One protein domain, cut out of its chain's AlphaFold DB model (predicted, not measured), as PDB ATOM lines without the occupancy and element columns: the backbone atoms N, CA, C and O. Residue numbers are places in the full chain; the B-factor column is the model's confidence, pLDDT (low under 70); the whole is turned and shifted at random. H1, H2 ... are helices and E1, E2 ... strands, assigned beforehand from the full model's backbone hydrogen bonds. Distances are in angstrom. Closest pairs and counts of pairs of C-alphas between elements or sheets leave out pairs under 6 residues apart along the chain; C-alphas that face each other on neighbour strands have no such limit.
ATOM      1  N   TYR A  10     -27.181   3.272 -14.074       91.38
ATOM      2  CA  TYR A  10     -26.522   2.737 -12.891       91.38
ATOM      3  C   TYR A  10     -25.382   1.830 -13.323       91.38
ATOM      4  O   TYR A  10     -25.504   1.071 -14.286       91.38
ATOM      5  N   VAL A  11     -24.280   1.902 -12.588       90.69
ATOM      6  CA  VAL A  11     -23.218   0.903 -12.650       90.69
ATOM      7  C   VAL A  11     -23.440  -0.014 -11.459       90.69
ATOM      8  O   VAL A  11     -23.504   0.464 -10.327       90.69
ATOM      9  N   MET A  12     -23.632  -1.306 -11.718       88.75
ATOM     10  CA  MET A  12     -23.789  -2.279 -10.643       88.75
ATOM     11  C   MET A  12     -22.516  -2.324  -9.795       88.75
ATOM     12  O   MET A  12     -21.421  -2.181 -10.351       88.75
ATOM     13  N   PRO A  13     -22.646  -2.554  -8.477       86.81
ATOM     14  CA  PRO A  13     -21.492  -2.764  -7.617       86.81
ATOM     15  C   PRO A  13     -20.552  -3.834  -8.200       86.81
ATOM     16  O   PRO A  13     -21.031  -4.795  -8.816       86.81
ATOM     17  N   PRO A  14     -19.226  -3.680  -8.037       85.75
ATOM     18  CA  PRO A  14     -18.262  -4.657  -8.531       85.75
ATOM     19  C   PRO A  14     -18.465  -6.030  -7.865       85.75
ATOM     20  O   PRO A  14     -19.169  -6.155  -6.863       85.75
ATOM     21  N   LYS A  15     -17.881  -7.089  -8.444       84.38
ATOM     22  CA  LYS A  15     -18.129  -8.487  -8.026       84.38
ATOM     23  C   LYS A  15     -17.826  -8.764  -6.552       84.38
ATOM     24  O   LYS A  15     -18.463  -9.623  -5.954       84.38
ATOM     25  N   ASP A  16     -16.857  -8.051  -6.006       87.44
ATOM     26  CA  ASP A  16     -16.383  -8.118  -4.629       87.44
ATOM     27  C   ASP A  16     -17.154  -7.199  -3.670       87.44
ATOM     28  O   ASP A  16     -17.012  -7.333  -2.456       87.44
ATOM     29  N   ALA A  17     -18.004  -6.296  -4.172       91.06
ATOM     30  CA  ALA A  17     -18.816  -5.448  -3.314       91.06
ATOM     31  C   ALA A  17     -19.875  -6.269  -2.568       91.06
ATOM     32  O   ALA A  17     -20.679  -6.996  -3.161       91.06
ATOM     33  N   GLN A  18     -19.902  -6.091  -1.250       94.94
ATOM     34  CA  GLN A  18     -20.820  -6.766  -0.342       94.94
ATOM     35  C   GLN A  18     -21.792  -5.770   0.285       94.94
ATOM     36  O   GLN A  18     -21.455  -4.610   0.533       94.94
ATOM     37  N   CYS A  19     -23.007  -6.229   0.577       95.44
ATOM     38  CA  CYS A  19     -23.916  -5.471   1.421       95.44
ATOM     39  C   CYS A  19     -23.341  -5.424   2.840       95.44
ATOM     40  O   CYS A  19     -23.114  -6.465   3.443       95.44
ATOM     41  N   VAL A  20     -23.159  -4.236   3.417       94.56
ATOM     42  CA  VAL A  20     -22.593  -4.102   4.777       94.56
ATOM     43  C   VAL A  20     -23.503  -4.638   5.892       94.56
ATOM     44  O   VAL A  20     -23.061  -4.714   7.032       94.56
ATOM     45  N   ILE A  21     -24.765  -4.962   5.583       93.25
ATOM     46  CA  ILE A  21     -25.761  -5.447   6.551       93.25
ATOM     47  C   ILE A  21     -25.759  -6.982   6.595       93.25
ATOM     48  O   ILE A  21     -25.595  -7.562   7.662       93.25
ATOM     49  N   CYS A  22     -25.923  -7.650   5.446       94.69
ATOM     50  CA  CYS A  22     -25.959  -9.118   5.373       94.69
ATOM     51  C   CYS A  22     -24.636  -9.768   4.941       94.69
ATOM     52  O   CYS A  22     -24.542 -10.989   4.929       94.69
ATOM     53  N   HIS A  23     -23.629  -8.978   4.556       94.56
ATOM     54  CA  HIS A  23     -22.329  -9.422   4.030       94.56
ATOM     55  C   HIS A  23     -22.377 -10.240   2.725       94.56
ATOM     56  O   HIS A  23     -21.351 -10.729   2.255       94.56
ATOM     57  N   GLU A  24     -23.540 -10.353   2.080       94.44
ATOM     58  CA  GLU A  24     -23.672 -11.046   0.800       94.44
ATOM     59  C   GLU A  24     -23.200 -10.182  -0.377       94.44
ATOM     60  O   GLU A  24     -23.316  -8.952  -0.367       94.44
ATOM     61  N   ALA A  25     -22.705 -10.837  -1.430       92.81
ATOM     62  CA  ALA A  25     -22.268 -10.172  -2.654       92.81
ATOM     63  C   ALA A  25     -23.439  -9.485  -3.378       92.81
ATOM     64  O   ALA A  25     -24.486 -10.088  -3.629       92.81
ATOM     65  N   LEU A  26     -23.238  -8.227  -3.777       92.25
ATOM     66  CA  LEU A  26     -24.257  -7.423  -4.458       92.25
ATOM     67  C   LEU A  26     -24.364  -7.743  -5.955       92.25
ATOM     68  O   LEU A  26     -25.444  -7.616  -6.529       92.25
ATOM     69  N   ALA A  27     -23.279  -8.202  -6.587       84.12
ATOM     70  CA  ALA A  27     -23.186  -8.385  -8.040       84.12
ATOM     71  C   ALA A  27     -24.116  -9.466  -8.639       84.12
ATOM     72  O   ALA A  27     -24.217  -9.574  -9.861       84.12
ATOM     73  N   GLY A  28     -24.816 -10.244  -7.808       81.62
ATOM     74  CA  GLY A  28     -25.830 -11.221  -8.227       81.62
ATOM     75  C   GLY A  28     -27.259 -10.883  -7.795       81.62
ATOM     76  O   GLY A  28     -28.180 -11.639  -8.098       81.62
ATOM     77  N   LYS A  29     -27.466  -9.779  -7.070       89.62
ATOM     78  CA  LYS A  29     -28.785  -9.409  -6.549       89.62
ATOM     79  C   LYS A  29     -29.645  -8.775  -7.638       89.62
ATOM     80  O   LYS A  29     -29.163  -8.028  -8.484       89.62
ATOM     81  N   THR A  30     -30.936  -9.078  -7.599       89.44
ATOM     82  CA  THR A  30     -31.942  -8.572  -8.544       89.44
ATOM     83  C   THR A  30     -32.799  -7.452  -7.965       89.44
ATOM     84  O   THR A  30     -33.575  -6.858  -8.705       89.44
ATOM     85  N   ASP A  31     -32.670  -7.165  -6.669       90.88
ATOM     86  CA  ASP A  31     -33.405  -6.119  -5.959       90.88
ATOM     87  C   ASP A  31     -32.444  -5.371  -5.028       90.88
ATOM     88  O   ASP A  31     -32.010  -5.875  -3.986       90.88
ATOM     89  N   LEU A  32     -32.042  -4.185  -5.467       93.56
ATOM     90  CA  LEU A  32     -31.038  -3.361  -4.813       93.56
ATOM     91  C   LEU A  32     -31.663  -2.073  -4.300       93.56
ATOM     92  O   LEU A  32     -32.586  -1.534  -4.901       93.56
ATOM     93  N   ALA A  33     -31.099  -1.540  -3.225       93.56
ATOM     94  CA  ALA A  33     -31.326  -0.175  -2.796       93.56
ATOM     95  C   ALA A  33     -30.059   0.653  -2.997       93.56
ATOM     96  O   ALA A  33     -28.963   0.196  -2.672       93.56
ATOM     97  N   ARG A  34     -30.213   1.886  -3.474       93.19
ATOM     98  CA  ARG A  34     -29.173   2.912  -3.502       93.19
ATOM     99  C   ARG A  34     -29.622   4.106  -2.669       93.19
ATOM    100  O   ARG A  34     -30.752   4.576  -2.782       93.19
ATOM    101  N   LEU A  35     -28.716   4.596  -1.833       91.44
ATOM    102  CA  LEU A  35     -28.888   5.856  -1.117       91.44
ATOM    103  C   LEU A  35     -28.281   7.012  -1.913       91.44
ATOM    104  O   LEU A  35     -27.426   6.816  -2.774       91.44
ATOM    105  N   ARG A  36     -28.661   8.246  -1.565       86.44
ATOM    106  CA  ARG A  36     -28.124   9.473  -2.187       86.44
ATOM    107  C   ARG A  36     -26.594   9.584  -2.124       86.44
ATOM    108  O   ARG A  36     -26.000  10.219  -2.984       86.44
ATOM    109  N   CYS A  37     -25.969   8.974  -1.118       88.75
ATOM    110  CA  CYS A  37     -24.515   8.892  -0.964       88.75
ATOM    111  C   CYS A  37     -23.855   7.793  -1.824       88.75
ATOM    112  O   CYS A  37     -22.739   7.386  -1.518       88.75
ATOM    113  N   ASP A  38     -24.551   7.273  -2.838       89.69
ATOM    114  CA  ASP A  38     -24.076   6.269  -3.803       89.69
ATOM    115  C   ASP A  38     -23.773   4.869  -3.255       89.69
ATOM    116  O   ASP A  38     -23.350   3.986  -4.001       89.69
ATOM    117  N   HIS A  39     -24.060   4.613  -1.981       92.44
ATOM    118  CA  HIS A  39     -23.916   3.279  -1.404       92.44
ATOM    119  C   HIS A  39     -25.086   2.368  -1.784       92.44
ATOM    120  O   HIS A  39     -26.251   2.781  -1.735       92.44
ATOM    121  N   PHE A  40     -24.752   1.120  -2.117       94.56
ATOM    122  CA  PHE A  40     -25.694   0.070  -2.486       94.56
ATOM    123  C   PHE A  40     -25.892  -0.948  -1.361       94.56
ATOM    124  O   PHE A  40     -24.960  -1.300  -0.639       94.56
ATOM    125  N   PHE A  41     -27.112  -1.465  -1.271       95.50
ATOM    126  CA  PHE A  41     -27.537  -2.470  -0.302       95.50
ATOM    127  C   PHE A  41     -28.512  -3.443  -0.971       95.50
ATOM    128  O   PHE A  41     -29.113  -3.118  -1.996       95.50
ATOM    129  N   CYS A  42     -28.733  -4.613  -0.376       94.62
ATOM    130  CA  CYS A  42     -29.945  -5.373  -0.675       94.62
ATOM    131  C   CYS A  42     -31.158  -4.547  -0.223       94.62
ATOM    132  O   CYS A  42     -31.133  -3.995   0.882       94.62
ATOM    133  N   PHE A  43     -32.204  -4.449  -1.053       92.62
ATOM    134  CA  PHE A  43     -33.380  -3.646  -0.693       92.62
ATOM    135  C   PHE A  43     -34.034  -4.138   0.602       92.62
ATOM    136  O   PHE A  43     -34.341  -3.333   1.475       92.62
ATOM    137  N   GLU A  44     -34.161  -5.454   0.763       91.56
ATOM    138  CA  GLU A  44     -34.693  -6.075   1.979       91.56
ATOM    139  C   GLU A  44     -33.892  -5.690   3.230       91.56
ATOM    140  O   GLU A  44     -34.476  -5.254   4.218       91.56
ATOM    141  N   CYS A  45     -32.559  -5.762   3.174       93.50
ATOM    142  CA  CYS A  45     -31.707  -5.399   4.306       93.50
ATOM    143  C   CYS A  45     -31.844  -3.922   4.677       93.50
ATOM    144  O   CYS A  45     -31.990  -3.595   5.849       93.50
ATOM    145  N   LEU A  46     -31.814  -3.022   3.687       91.75
ATOM    146  CA  LEU A  46     -31.945  -1.592   3.962       91.75
ATOM    147  C   LEU A  46     -33.349  -1.233   4.462       91.75
ATOM    148  O   LEU A  46     -33.486  -0.366   5.319       91.75
ATOM    149  N   SER A  47     -34.376  -1.914   3.953       89.19
ATOM    150  CA  SER A  47     -35.743  -1.810   4.460       89.19
ATOM    151  C   SER A  47     -35.821  -2.259   5.920       89.19
ATOM    152  O   SER A  47     -36.346  -1.525   6.748       89.19
ATOM    153  N   GLY A  48     -35.207  -3.395   6.273       88.00
ATOM    154  CA  GLY A  48     -35.079  -3.859   7.659       88.00
ATOM    155  C   GLY A  48     -34.356  -2.865   8.573       88.00
ATOM    156  O   GLY A  48     -34.816  -2.601   9.681       88.00
ATOM    157  N   GLU A  49     -33.271  -2.249   8.099       87.69
ATOM    158  CA  GLU A  49     -32.577  -1.187   8.840       87.69
ATOM    159  C   GLU A  49     -33.445   0.062   9.013       87.69
ATOM    160  O   GLU A  49     -33.487   0.629  10.101       87.69
ATOM    161  N   ALA A  50     -34.175   0.491   7.977       84.88
ATOM    162  CA  ALA A  50     -35.109   1.608   8.082       84.88
ATOM    163  C   ALA A  50     -36.224   1.308   9.096       84.88
ATOM    164  O   ALA A  50     -36.504   2.141   9.956       84.88
ATOM    165  N   LYS A  51     -36.790   0.097   9.071       83.06
ATOM    166  CA  LYS A  51     -37.762  -0.379  10.069       83.06
ATOM    167  C   LYS A  51     -37.200  -0.304  11.477       83.06
ATOM    168  O   LYS A  51     -37.796   0.335  12.334       83.06
ATOM    169  N   ALA A  52     -36.027  -0.889  11.701       80.31
ATOM    170  CA  ALA A  52     -35.376  -0.893  13.006       80.31
ATOM    171  C   ALA A  52     -34.975   0.516  13.481       80.31
ATOM    172  O   ALA A  52     -34.954   0.774  14.682       80.31
ATOM    173  N   PHE A  53     -34.645   1.418  12.554       79.44
ATOM    174  CA  PHE A  53     -34.304   2.809  12.844       79.44
ATOM    175  C   PHE A  53     -35.518   3.629  13.287       79.44
ATOM    176  O   PHE A  53     -35.383   4.488  14.154       79.44
ATOM    177  N   PHE A  54     -36.692   3.372  12.707       75.75
ATOM    178  CA  PHE A  54     -37.930   4.068  13.064       75.75
ATOM    179  C   PHE A  54     -38.765   3.337  14.126       75.75
ATOM    180  O   PHE A  54     -39.669   3.941  14.688       75.75
ATOM    181  N   ALA A  55     -38.435   2.087  14.466       70.94
ATOM    182  CA  ALA A  55     -39.077   1.347  15.547       70.94
ATOM    183  C   ALA A  55     -38.853   2.047  16.902       70.94
ATOM    184  O   ALA A  55     -37.786   1.934  17.511       70.94
ATOM    185  N   ASP A  56     -39.869   2.767  17.382       58.25
ATOM    186  CA  ASP A  56     -39.874   3.359  18.719       58.25
ATOM    187  C   ASP A  56     -39.986   2.234  19.761       58.25
ATOM    188  O   ASP A  56     -40.988   1.522  19.843       58.25
ATOM    189  N   SER A  57     -38.930   2.021  20.551       55.47
ATOM    190  CA  SER A  57     -38.945   1.054  21.653       55.47
ATOM    191  C   SER A  57     -38.250   1.621  22.882       55.47
ATOM    192  O   SER A  57     -37.263   2.348  22.783       55.47
ATOM    193  N   ALA A  58     -38.712   1.226  24.071       49.97
ATOM    194  CA  ALA A  58     -38.083   1.614  25.336       49.97
ATOM    195  C   ALA A  58     -36.592   1.212  25.416       49.97
ATOM    196  O   ALA A  58     -35.814   1.866  26.105       49.97
ATOM    197  N   SER A  59     -36.184   0.166  24.685       46.50
ATOM    198  CA  SER A  59     -34.803  -0.327  24.579       46.50
ATOM    199  C   SER A  59     -33.925   0.422  23.569       46.50
ATOM    200  O   SER A  59     -32.701   0.322  23.632       46.50
ATOM    201  N   ARG A  60     -34.525   1.152  22.624       50.03
ATOM    202  CA  ARG A  60     -33.844   2.000  21.635       50.03
ATOM    203  C   ARG A  60     -34.687   3.262  21.427       50.03
ATOM    204  O   ARG A  60     -35.441   3.326  20.460       50.03
ATOM    205  N   PRO A  61     -34.578   4.264  22.315       49.34
ATOM    206  CA  PRO A  61     -35.228   5.546  22.096       49.34
ATOM    207  C   PRO A  61     -34.541   6.221  20.905       49.34
ATOM    208  O   PRO A  61     -33.477   6.821  21.041       49.34
ATOM    209  N   THR A  62     -35.126   6.118  19.716       47.91
ATOM    210  CA  THR A  62     -34.581   6.679  18.466       47.91
ATOM    211  C   THR A  62     -34.742   8.199  18.381       47.91
ATOM    212  O   THR A  62     -34.533   8.798  17.333       47.91
ATOM    213  N   GLY A  63     -35.083   8.861  19.492       40.28
ATOM    214  CA  GLY A  63     -35.256  10.309  19.535       40.28
ATOM    215  C   GLY A  63     -36.491  10.807  18.783       40.28
ATOM    216  O   GLY A  63     -36.727  12.007  18.794       40.28
ATOM    217  N   ALA A  64     -37.332   9.921  18.228       42.06
ATOM    218  CA  ALA A  64     -38.617  10.271  17.608       42.06
ATOM    219  C   ALA A  64     -39.604  10.968  18.577       42.06
ATOM    220  O   ALA A  64     -40.623  11.504  18.154       42.06
ATOM    221  N   ARG A  65     -39.280  10.999  19.880       42.59
ATOM    222  CA  ARG A  65     -39.971  11.777  20.922       42.59
ATOM    223  C   ARG A  65     -39.579  13.261  20.971       42.59
ATOM    224  O   ARG A  65     -40.222  14.016  21.692       42.59
ATOM    225  N   GLY A  66     -38.524  13.675  20.271       36.41
ATOM    226  CA  GLY A  66     -38.058  15.060  20.212       36.41
ATOM    227  C   GLY A  66     -38.405  15.707  18.876       36.41
ATOM    228  O   GLY A  66     -38.346  15.065  17.835       36.41
ATOM    229  N   GLU A  67     -38.722  16.996  18.901       38.50
ATOM    230  CA  GLU A  67     -39.170  17.851  17.785       38.50
ATOM    231  C   GLU A  67     -38.194  17.963  16.584       38.50
ATOM    232  O   GLU A  67     -38.398  18.776  15.682       38.50
ATOM    233  N   GLN A  68     -37.127  17.159  16.533       40.56
ATOM    234  CA  GLN A  68     -36.145  17.137  15.452       40.56
ATOM    235  C   GLN A  68     -36.384  15.926  14.547       40.56
ATOM    236  O   GLN A  68     -36.259  14.781  14.976       40.56
ATOM    237  N   MET A  69     -36.694  16.173  13.271       53.09
ATOM    238  CA  MET A  69     -36.777  15.124  12.252       53.09
ATOM    239  C   MET A  69     -35.435  14.388  12.138       53.09
ATOM    240  O   MET A  69     -34.502  14.884  11.503       53.09
ATOM    241  N   VAL A  70     -35.321  13.209  12.757       59.56
ATOM    242  CA  VAL A  70     -34.107  12.391  12.675       59.56
ATOM    243  C   VAL A  70     -34.003  11.819  11.261       59.56
ATOM    244  O   VAL A  70     -34.868  11.076  10.798       59.56
ATOM    245  N   LEU A  71     -32.943  12.198  10.548       72.38
ATOM    246  CA  LEU A  71     -32.702  11.762   9.177       72.38
ATOM    247  C   LEU A  71     -32.122  10.345   9.179       72.38
ATOM    248  O   LEU A  71     -31.174  10.059   9.911       72.38
ATOM    249  N   PHE A  72     -32.656   9.471   8.325       79.81
ATOM    250  CA  PHE A  72     -32.112   8.126   8.138       79.81
ATOM    251  C   PHE A  72     -30.639   8.200   7.701       79.81
ATOM    252  O   PHE A  72     -30.293   8.901   6.739       79.81
ATOM    253  N   ARG A  73     -29.775   7.479   8.423       85.44
ATOM    254  CA  ARG A  73     -28.322   7.456   8.209       85.44
ATOM    255  C   ARG A  73     -27.922   6.295   7.321       85.44
ATOM    256  O   ARG A  73     -28.359   5.168   7.528       85.44
ATOM    257  N   CYS A  74     -27.004   6.544   6.392       90.44
ATOM    258  CA  CYS A  74     -26.405   5.471   5.604       90.44
ATOM    259  C   CYS A  74     -25.647   4.478   6.511       90.44
ATOM    260  O   CYS A  74     -24.749   4.912   7.240       90.44
ATOM    261  N   PRO A  75     -25.920   3.160   6.443       90.75
ATOM    262  CA  PRO A  75     -25.176   2.169   7.224       90.75
ATOM    263  C   PRO A  75     -23.669   2.139   6.920       90.75
ATOM    264  O   PRO A  75     -22.881   1.828   7.812       90.75
ATOM    265  N   THR A  76     -23.261   2.518   5.703       92.56
ATOM    266  CA  THR A  76     -21.854   2.523   5.269       92.56
ATOM    267  C   THR A  76     -21.110   3.789   5.694       92.56
ATOM    268  O   THR A  76     -20.149   3.711   6.452       92.56
ATOM    269  N   CYS A  77     -21.536   4.969   5.229       91.81
ATOM    270  CA  CYS A  77     -20.795   6.220   5.451       91.81
ATOM    271  C   CYS A  77     -21.306   7.063   6.623       91.81
ATOM    272  O   CYS A  77     -20.730   8.112   6.904       91.81
ATOM    273  N   ARG A  78     -22.399   6.650   7.279       88.25
ATOM    274  CA  ARG A  78     -23.035   7.345   8.414       88.25
ATOM    275  C   ARG A  78     -23.477   8.787   8.141       88.25
ATOM    276  O   ARG A  78     -23.880   9.467   9.076       88.25
ATOM    277  N   GLN A  79     -23.455   9.237   6.883       86.25
ATOM    278  CA  GLN A  79     -23.941  10.560   6.504       86.25
ATOM    279  C   GLN A  79     -25.431  10.700   6.824       86.25
ATOM    280  O   GLN A  79     -26.246   9.844   6.456       86.25
ATOM    281  N   ASP A  80     -25.758  11.814   7.470       75.06
ATOM    282  CA  ASP A  80     -27.117  12.314   7.608       75.06
ATOM    283  C   ASP A  80     -27.628  12.775   6.226       75.06
ATOM    284  O   ASP A  80     -26.836  13.223   5.397       75.06
ATOM    285  N   ASN A  81     -28.942  12.677   5.972       70.94
ATOM    286  CA  ASN A  81     -29.627  13.047   4.711       70.94
ATOM    287  C   ASN A  81     -29.732  11.957   3.617       70.94
ATOM    288  O   ASN A  81     -29.816  12.260   2.423       70.94
ATOM    289  N   CYS A  82     -29.803  10.682   4.008       77.00
ATOM    290  CA  CYS A  82     -30.132   9.571   3.105       77.00
ATOM    291  C   CYS A  82     -31.633   9.220   3.131       77.00
ATOM    292  O   CYS A  82     -32.011   8.054   3.090       77.00
ATOM    293  N   CYS A  83     -32.498  10.234   3.205       72.81
ATOM    294  CA  CYS A  83     -33.941  10.053   3.402       72.81
ATOM    295  C   CYS A  83     -34.692   9.555   2.161       72.81
ATOM    296  O   CYS A  83     -35.869   9.219   2.264       72.81
ATOM    297  N   VAL A  84     -34.038   9.534   0.998       82.00
ATOM    298  CA  VAL A  84     -34.577   8.945  -0.229       82.00
ATOM    299  C   VAL A  84     -33.838   7.646  -0.499       82.00
ATOM    300  O   VAL A  84     -32.608   7.632  -0.589       82.00
ATOM    301  N   ILE A  85     -34.610   6.575  -0.636       89.31
ATOM    302  CA  ILE A  85     -34.129   5.245  -0.982       89.31
ATOM    303  C   ILE A  85     -34.577   4.959  -2.410       89.31
ATOM    304  O   ILE A  85     -35.773   4.932  -2.704       89.31
ATOM    305  N   GLU A  86     -33.611   4.757  -3.298       91.56
ATOM    306  CA  GLU A  86     -33.861   4.336  -4.670       91.56
ATOM    307  C   GLU A  86     -33.825   2.810  -4.721       91.56
ATOM    308  O   GLU A  86     -32.789   2.208  -4.453       91.56
ATOM    309  N   ARG A  87     -34.938   2.165  -5.055       91.88
ATOM    310  CA  ARG A  87     -34.998   0.719  -5.265       91.88
ATOM    311  C   ARG A  87     -34.825   0.427  -6.745       91.88
ATOM    312  O   ARG A  87     -35.536   1.006  -7.557       91.88
ATOM    313  N   ILE A  88     -33.905  -0.460  -7.095       91.44
ATOM    314  CA  ILE A  88     -33.524  -0.796  -8.468       91.44
ATOM    315  C   ILE A  88     -33.716  -2.301  -8.647       91.44
ATOM    316  O   ILE A  88     -33.007  -3.105  -8.042       91.44
ATOM    317  N   GLN A  89     -34.686  -2.678  -9.474       89.62
ATOM    318  CA  GLN A  89     -35.170  -4.046  -9.609       89.62
ATOM    319  C   GLN A  89     -34.996  -4.567 -11.029       89.62
ATOM    320  O   GLN A  89     -35.432  -3.942 -12.002       89.62
ATOM    321  N   LYS A  90     -34.404  -5.754 -11.154       87.31
ATOM    322  CA  LYS A  90     -34.347  -6.487 -12.415       87.31
ATOM    323  C   LYS A  90     -35.769  -6.915 -12.810       87.31
ATOM    324  O   LYS A  90     -36.471  -7.479 -11.969       87.31
ATOM    325  N   PRO A  91     -36.201  -6.718 -14.068       76.00
ATOM    326  CA  PRO A  91     -37.487  -7.224 -14.522       76.00
ATOM    327  C   PRO A  91     -37.473  -8.757 -14.450       76.00
ATOM    328  O   PRO A  91     -36.522  -9.398 -14.907       76.00
ATOM    329  N   SER A  92     -38.506  -9.355 -13.866       64.38
ATOM    330  CA  SER A  92     -38.688 -10.808 -13.795       64.38
ATOM    331  C   SER A  92     -38.834 -11.375 -15.215       64.38
ATOM    332  O   SER A  92     -39.866 -11.220 -15.860       64.38
ATOM    333  N   GLY A  93     -37.787 -12.026 -15.727       50.25
ATOM    334  CA  GLY A  93     -37.711 -12.538 -17.104       50.25
ATOM    335  C   GLY A  93     -38.466 -13.846 -17.394       50.25
ATOM    336  O   GLY A  93     -38.101 -14.536 -18.337       50.25
ATOM    337  N   SER A  94     -39.477 -14.228 -16.607       38.47
ATOM    338  CA  SER A  94     -40.158 -15.527 -16.728       38.47
ATOM    339  C   SER A  94     -41.679 -15.369 -16.639       38.47
ATOM    340  O   SER A  94     -42.186 -14.963 -15.602       38.47
ATOM    341  N   SER A  95     -42.364 -15.675 -17.749       37.56
ATOM    342  CA  SER A  95     -43.785 -16.052 -17.921       37.56
ATOM    343  C   SER A  95     -44.853 -15.439 -16.989       37.56
ATOM    344  O   SER A  95     -44.915 -15.766 -15.811       37.56
ATOM    345  N   LEU A  96     -45.788 -14.672 -17.572       38.56
ATOM    346  CA  LEU A  96     -47.198 -14.531 -17.148       38.56
ATOM    347  C   LEU A  96     -47.459 -14.494 -15.620       38.56
ATOM    348  O   LEU A  96     -47.801 -15.519 -15.042       38.56
ATOM    349  N   SER A  97     -47.362 -13.304 -14.999       38.78
ATOM    350  CA  SER A  97     -48.232 -12.799 -13.893       38.78
ATOM    351  C   SER A  97     -47.561 -11.969 -12.786       38.78
ATOM    352  O   SER A  97     -48.268 -11.504 -11.899       38.78
ATOM    353  N   ALA A  98     -46.262 -11.673 -12.830       43.09
ATOM    354  CA  ALA A  98     -45.675 -10.739 -11.862       43.09
ATOM    355  C   ALA A  98     -44.754  -9.727 -12.548       43.09
ATOM    356  O   ALA A  98     -43.527  -9.803 -12.458       43.09
ATOM    357  N   ALA A  99     -45.361  -8.745 -13.225       47.75
ATOM    358  CA  ALA A  99     -44.737  -7.426 -13.261       47.75
ATOM    359  C   ALA A  99     -44.437  -7.029 -11.802       47.75
ATOM    360  O   ALA A  99     -45.268  -7.348 -10.945       47.75
ATOM    361  N   PRO A 100     -43.294  -6.388 -11.489       51.88
ATOM    362  CA  PRO A 100     -43.047  -5.895 -10.140       51.88
ATOM    363  C   PRO A 100     -44.280  -5.126  -9.681       51.88
ATOM    364  O   PRO A 100     -44.712  -4.188 -10.355       51.88
ATOM    365  N   VAL A 101     -44.909  -5.604  -8.608       52.50
ATOM    366  CA  VAL A 101     -46.126  -4.986  -8.093       52.50
ATOM    367  C   VAL A 101     -45.713  -3.594  -7.652       52.50
ATOM    368  O   VAL A 101     -44.866  -3.452  -6.772       52.50
ATOM    369  N   ALA A 102     -46.250  -2.572  -8.317       56.62
ATOM    370  CA  ALA A 102     -46.114  -1.210  -7.838       56.62
ATOM    371  C   ALA A 102     -46.711  -1.183  -6.428       56.62
ATOM    372  O   ALA A 102     -47.909  -1.415  -6.273       56.62
ATOM    373  N   ASP A 103     -45.875  -0.990  -5.410       67.69
ATOM    374  CA  ASP A 103     -46.372  -0.823  -4.051       67.69
ATOM    375  C   ASP A 103     -46.814   0.629  -3.833       67.69
ATOM    376  O   ASP A 103     -46.339   1.549  -4.498       67.69
ATOM    377  N   GLU A 104     -47.768   0.828  -2.929       68.75
ATOM    378  CA  GLU A 104     -48.451   2.114  -2.734       68.75
ATOM    379  C   GLU A 104     -47.521   3.235  -2.231       68.75
ATOM    380  O   GLU A 104     -47.829   4.422  -2.377       68.75
ATOM    381  N   LEU A 105     -46.373   2.870  -1.659       78.19
ATOM    382  CA  LEU A 105     -45.384   3.781  -1.081       78.19
ATOM    383  C   LEU A 105     -44.220   4.051  -2.051       78.19
ATOM    384  O   LEU A 105     -43.638   5.143  -2.067       78.19
ATOM    385  N   GLY A 106     -43.930   3.078  -2.906       68.56
ATOM    386  CA  GLY A 106     -42.960   3.088  -3.979       68.56
ATOM    387  C   GLY A 106     -43.455   3.901  -5.165       68.56
ATOM    388  O   GLY A 106     -44.546   3.719  -5.700       68.56
ATOM    389  N   GLY A 107     -42.631   4.857  -5.589       68.81
ATOM    390  CA  GLY A 107     -42.942   5.692  -6.744       68.81
ATOM    391  C   GLY A 107     -43.004   4.935  -8.065       68.81
ATOM    392  O   GLY A 107     -42.374   3.884  -8.197       68.81
ATOM    393  N   PRO A 108     -43.725   5.495  -9.053       66.56
ATOM    394  CA  PRO A 108     -43.958   4.854 -10.338       66.56
ATOM    395  C   PRO A 108     -42.650   4.365 -10.957       66.56
ATOM    396  O   PRO A 108     -41.652   5.089 -11.008       66.56
ATOM    397  N   LEU A 109     -42.686   3.109 -11.396       75.69
ATOM    398  CA  LEU A 109     -41.525   2.388 -11.894       75.69
ATOM    399  C   LEU A 109     -40.960   3.103 -13.118       75.69
ATOM    400  O   LEU A 109     -41.661   3.325 -14.108       75.69
ATOM    401  N   ARG A 110     -39.680   3.461 -13.045       82.25
ATOM    402  CA  ARG A 110     -38.950   4.077 -14.150       82.25
ATOM    403  C   ARG A 110     -37.991   3.093 -14.768       82.25
ATOM    404  O   ARG A 110     -37.198   2.486 -14.063       82.25
ATOM    405  N   GLU A 111     -38.004   3.007 -16.085       87.19
ATOM    406  CA  GLU A 111     -36.970   2.278 -16.804       87.19
ATOM    407  C   GLU A 111     -35.634   3.009 -16.676       87.19
ATOM    408  O   GLU A 111     -35.528   4.216 -16.919       87.19
ATOM    409  N   VAL A 112     -34.613   2.265 -16.264       90.44
ATOM    410  CA  VAL A 112     -33.245   2.744 -16.085       90.44
ATOM    411  C   VAL A 112     -32.282   1.758 -16.725       90.44
ATOM    412  O   VAL A 112     -32.497   0.546 -16.694       90.44
ATOM    413  N   ALA A 113     -31.203   2.267 -17.310       92.19
ATOM    414  CA  ALA A 113     -30.167   1.403 -17.856       92.19
ATOM    415  C   ALA A 113     -29.196   0.987 -16.747       92.19
ATOM    416  O   ALA A 113     -28.723   1.810 -15.965       92.19
ATOM    417  N   VAL A 114     -28.869  -0.293 -16.698       91.56
ATOM    418  CA  VAL A 114     -27.970  -0.893 -15.720       91.56
ATOM    419  C   VAL A 114     -26.801  -1.515 -16.458       91.56
ATOM    420  O   VAL A 114     -27.001  -2.344 -17.342       91.56
ATOM    421  N   ARG A 115     -25.580  -1.117 -16.097       91.62
ATOM    422  CA  ARG A 115     -24.343  -1.712 -16.605       91.62
ATOM    423  C   ARG A 115     -23.741  -2.628 -15.548       91.62
ATOM    424  O   ARG A 115     -23.473  -2.191 -14.431       91.62
ATOM    425  N   HIS A 116     -23.515  -3.880 -15.912       86.06
ATOM    426  CA  HIS A 116     -22.866  -4.873 -15.069       86.06
ATOM    427  C   HIS A 116     -21.337  -4.765 -15.155       86.06
ATOM    428  O   HIS A 116     -20.781  -4.184 -16.090       86.06
ATOM    429  N   SER A 117     -20.645  -5.355 -14.177       80.62
ATOM    430  CA  SER A 117     -19.177  -5.355 -14.101       80.62
ATOM    431  C   SER A 117     -18.496  -6.048 -15.287       80.62
ATOM    432  O   SER A 117     -17.338  -5.776 -15.574       80.62
ATOM    433  N   ASP A 118     -19.198  -6.958 -15.967       81.50
ATOM    434  CA  ASP A 118     -18.725  -7.649 -17.176       81.50
ATOM    435  C   ASP A 118     -18.917  -6.821 -18.463       81.50
ATOM    436  O   ASP A 118     -18.604  -7.283 -19.557       81.50
ATOM    437  N   GLY A 119     -19.425  -5.592 -18.340       82.00
ATOM    438  CA  GLY A 119     -19.681  -4.693 -19.457       82.00
ATOM    439  C   GLY A 119     -21.052  -4.867 -20.108       82.00
ATOM    440  O   GLY A 119     -21.400  -4.037 -20.949       82.00
ATOM    441  N   THR A 120     -21.845  -5.865 -19.709       86.19
ATOM    442  CA  THR A 120     -23.202  -6.056 -20.233       86.19
ATOM    443  C   THR A 120     -24.146  -4.954 -19.750       86.19
ATOM    444  O   THR A 120     -23.956  -4.360 -18.683       86.19
ATOM    445  N   ALA A 121     -25.165  -4.649 -20.555       87.81
ATOM    446  CA  ALA A 121     -26.182  -3.654 -20.243       87.81
ATOM    447  C   ALA A 121     -27.575  -4.293 -20.245       87.81
ATOM    448  O   ALA A 121     -27.894  -5.096 -21.120       87.81
ATOM    449  N   ALA A 122     -28.406  -3.912 -19.281       89.94
ATOM    450  CA  ALA A 122     -29.788  -4.356 -19.150       89.94
ATOM    451  C   ALA A 122     -30.693  -3.178 -18.770       89.94
ATOM    452  O   ALA A 122     -30.233  -2.190 -18.199       89.94
ATOM    453  N   THR A 123     -31.988  -3.291 -19.050       90.44
ATOM    454  CA  THR A 123     -32.993  -2.324 -18.584       90.44
ATOM    455  C   THR A 123     -33.635  -2.849 -17.311       90.44
ATOM    456  O   THR A 123     -34.148  -3.968 -17.296       90.44
ATOM    457  N   TRP A 124     -33.559  -2.073 -16.233       90.31
ATOM    458  CA  TRP A 124     -34.163  -2.374 -14.934       90.31
ATOM    459  C   TRP A 124     -35.204  -1.314 -14.577       90.31
ATOM    460  O   TRP A 124     -35.361  -0.321 -15.288       90.31
ATOM    461  N   LEU A 125     -35.931  -1.537 -13.487       87.56
ATOM    462  CA  LEU A 125     -36.957  -0.631 -12.988       87.56
ATOM    463  C   LEU A 125     -36.483   0.042 -11.701       87.56
ATOM    464  O   LEU A 125     -36.002  -0.633 -10.799       87.56
ATOM    465  N   ALA A 126     -36.623   1.361 -11.615       88.81
ATOM    466  CA  ALA A 126     -36.299   2.148 -10.435       88.81
ATOM    467  C   ALA A 126     -37.557   2.764  -9.809       88.81
ATOM    468  O   ALA A 126     -38.299   3.483 -10.488       88.81
ATOM    469  N   SER A 127     -37.764   2.531  -8.515       88.25
ATOM    470  CA  SER A 127     -38.770   3.193  -7.676       88.25
ATOM    471  C   SER A 127     -38.107   3.907  -6.499       88.25
ATOM    472  O   SER A 127     -36.919   3.749  -6.233       88.25
ATOM    473  N   TYR A 128     -38.860   4.794  -5.853       88.00
ATOM    474  CA  TYR A 128     -38.313   5.744  -4.888       88.00
ATOM    475  C   TYR A 128     -39.201   5.794  -3.660       88.00
ATOM    476  O   TYR A 128     -40.413   6.015  -3.780       88.00
ATOM    477  N   TYR A 129     -38.567   5.643  -2.505       87.31
ATOM    478  CA  TYR A 129     -39.200   5.658  -1.198       87.31
ATOM    479  C   TYR A 129     -38.649   6.817  -0.391       87.31
ATOM    480  O   TYR A 129     -37.456   7.126  -0.436       87.31
ATOM    481  N   TYR A 130     -39.530   7.424   0.390       85.56
ATOM    482  CA  TYR A 130     -39.097   8.191   1.539       85.56
ATOM    483  C   TYR A 130     -38.791   7.201   2.668       85.56
ATOM    484  O   TYR A 130     -39.543   6.248   2.850       85.56
ATOM    485  N   ALA A 131     -37.692   7.374   3.402       83.00
ATOM    486  CA  ALA A 131     -37.205   6.357   4.337       83.00
ATOM    487  C   ALA A 131     -38.244   5.966   5.406       83.00
ATOM    488  O   ALA A 131     -38.379   4.786   5.716       83.00
ATOM    489  N   THR A 132     -39.043   6.920   5.898       80.06
ATOM    490  CA  THR A 132     -40.118   6.643   6.872       80.06
ATOM    491  C   THR A 132     -41.272   5.833   6.279       80.06
ATOM    492  O   THR A 132     -42.107   5.326   7.013       80.06
ATOM    493  N   ALA A 133     -41.360   5.705   4.953       81.25
ATOM    494  CA  ALA A 133     -42.339   4.831   4.318       81.25
ATOM    495  C   ALA A 133     -41.991   3.345   4.506       81.25
ATOM    496  O   ALA A 133     -42.865   2.495   4.386       81.25
ATOM    497  N   LEU A 134     -40.730   3.024   4.815       81.44
ATOM    498  CA  LEU A 134     -40.310   1.648   5.063       81.44
ATOM    499  C   LEU A 134     -40.515   1.208   6.516       81.44
ATOM    500  O   LEU A 134     -40.361   0.026   6.779       81.44
ATOM    501  N   GLU A 135     -40.874   2.110   7.432       76.94
ATOM    502  CA  GLU A 135     -41.213   1.788   8.826       76.94
ATOM    503  C   GLU A 135     -42.309   0.703   8.911       76.94
ATOM    504  O   GLU A 135     -43.240   0.698   8.106       76.94
TER     505      GLU A 135
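Overview. This is residues 10 to 135 of the 320 residues of the protein "RING-type domain-containing protein" of Vitrella brassicaformis (strain CCMP3155) (UniProt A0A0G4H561). In a domain with little regular structure, a strongly twisted five-strand sheet has H1 over one face, in two layers, and long loops; residues 93 to 98 stick out. The 126 printed residues include E1, E2, H1, E3, E4, E5, H2, with 46 in named elements, class mixed. The antiparallel sheet runs E2, E1, E3, E5, E4. It is compact, radius of gyration of the C-alphas 15.6 A, spanning 47 by 33 by 21 A.

Along the chain. E1, residues 31 to 35, begins at C-alpha 31 (-33.405, -6.119, -5.959). E2 is 40 to 42, H1 43 to 54 (16.4 A), E3 84 to 89, E4 110 to 115, E5 121 to 130 (28.0 A). H2, 131 to 134, ends at C-alpha 134 (-40.310, 1.648, 5.063).

Arrangement. Within hydrogen-bond range are N 33 and O 41 in hairpin E1 and E2, 2.8 A, and N 114 and O 122 in hairpin E4 and E5, 2.8 A. H1, every O i to N i+4 pair within range, runs along E1, height 10.6 A over the sheet. H2, too short for such pairs, touches H1: closest C-alphas Ser 47 and Leu 134, 5.8 A. E2, H1, E3 form a split strand-helix-strand unit, E1 between its strands, with a right-handed crossover.

Size, cuts and confidence. The printed part has no cut. Links H1 to E3 and E3 to E4 are long. pLDDT is under 70 in residues 56 to 70, 92 to 104 and 106 to 108.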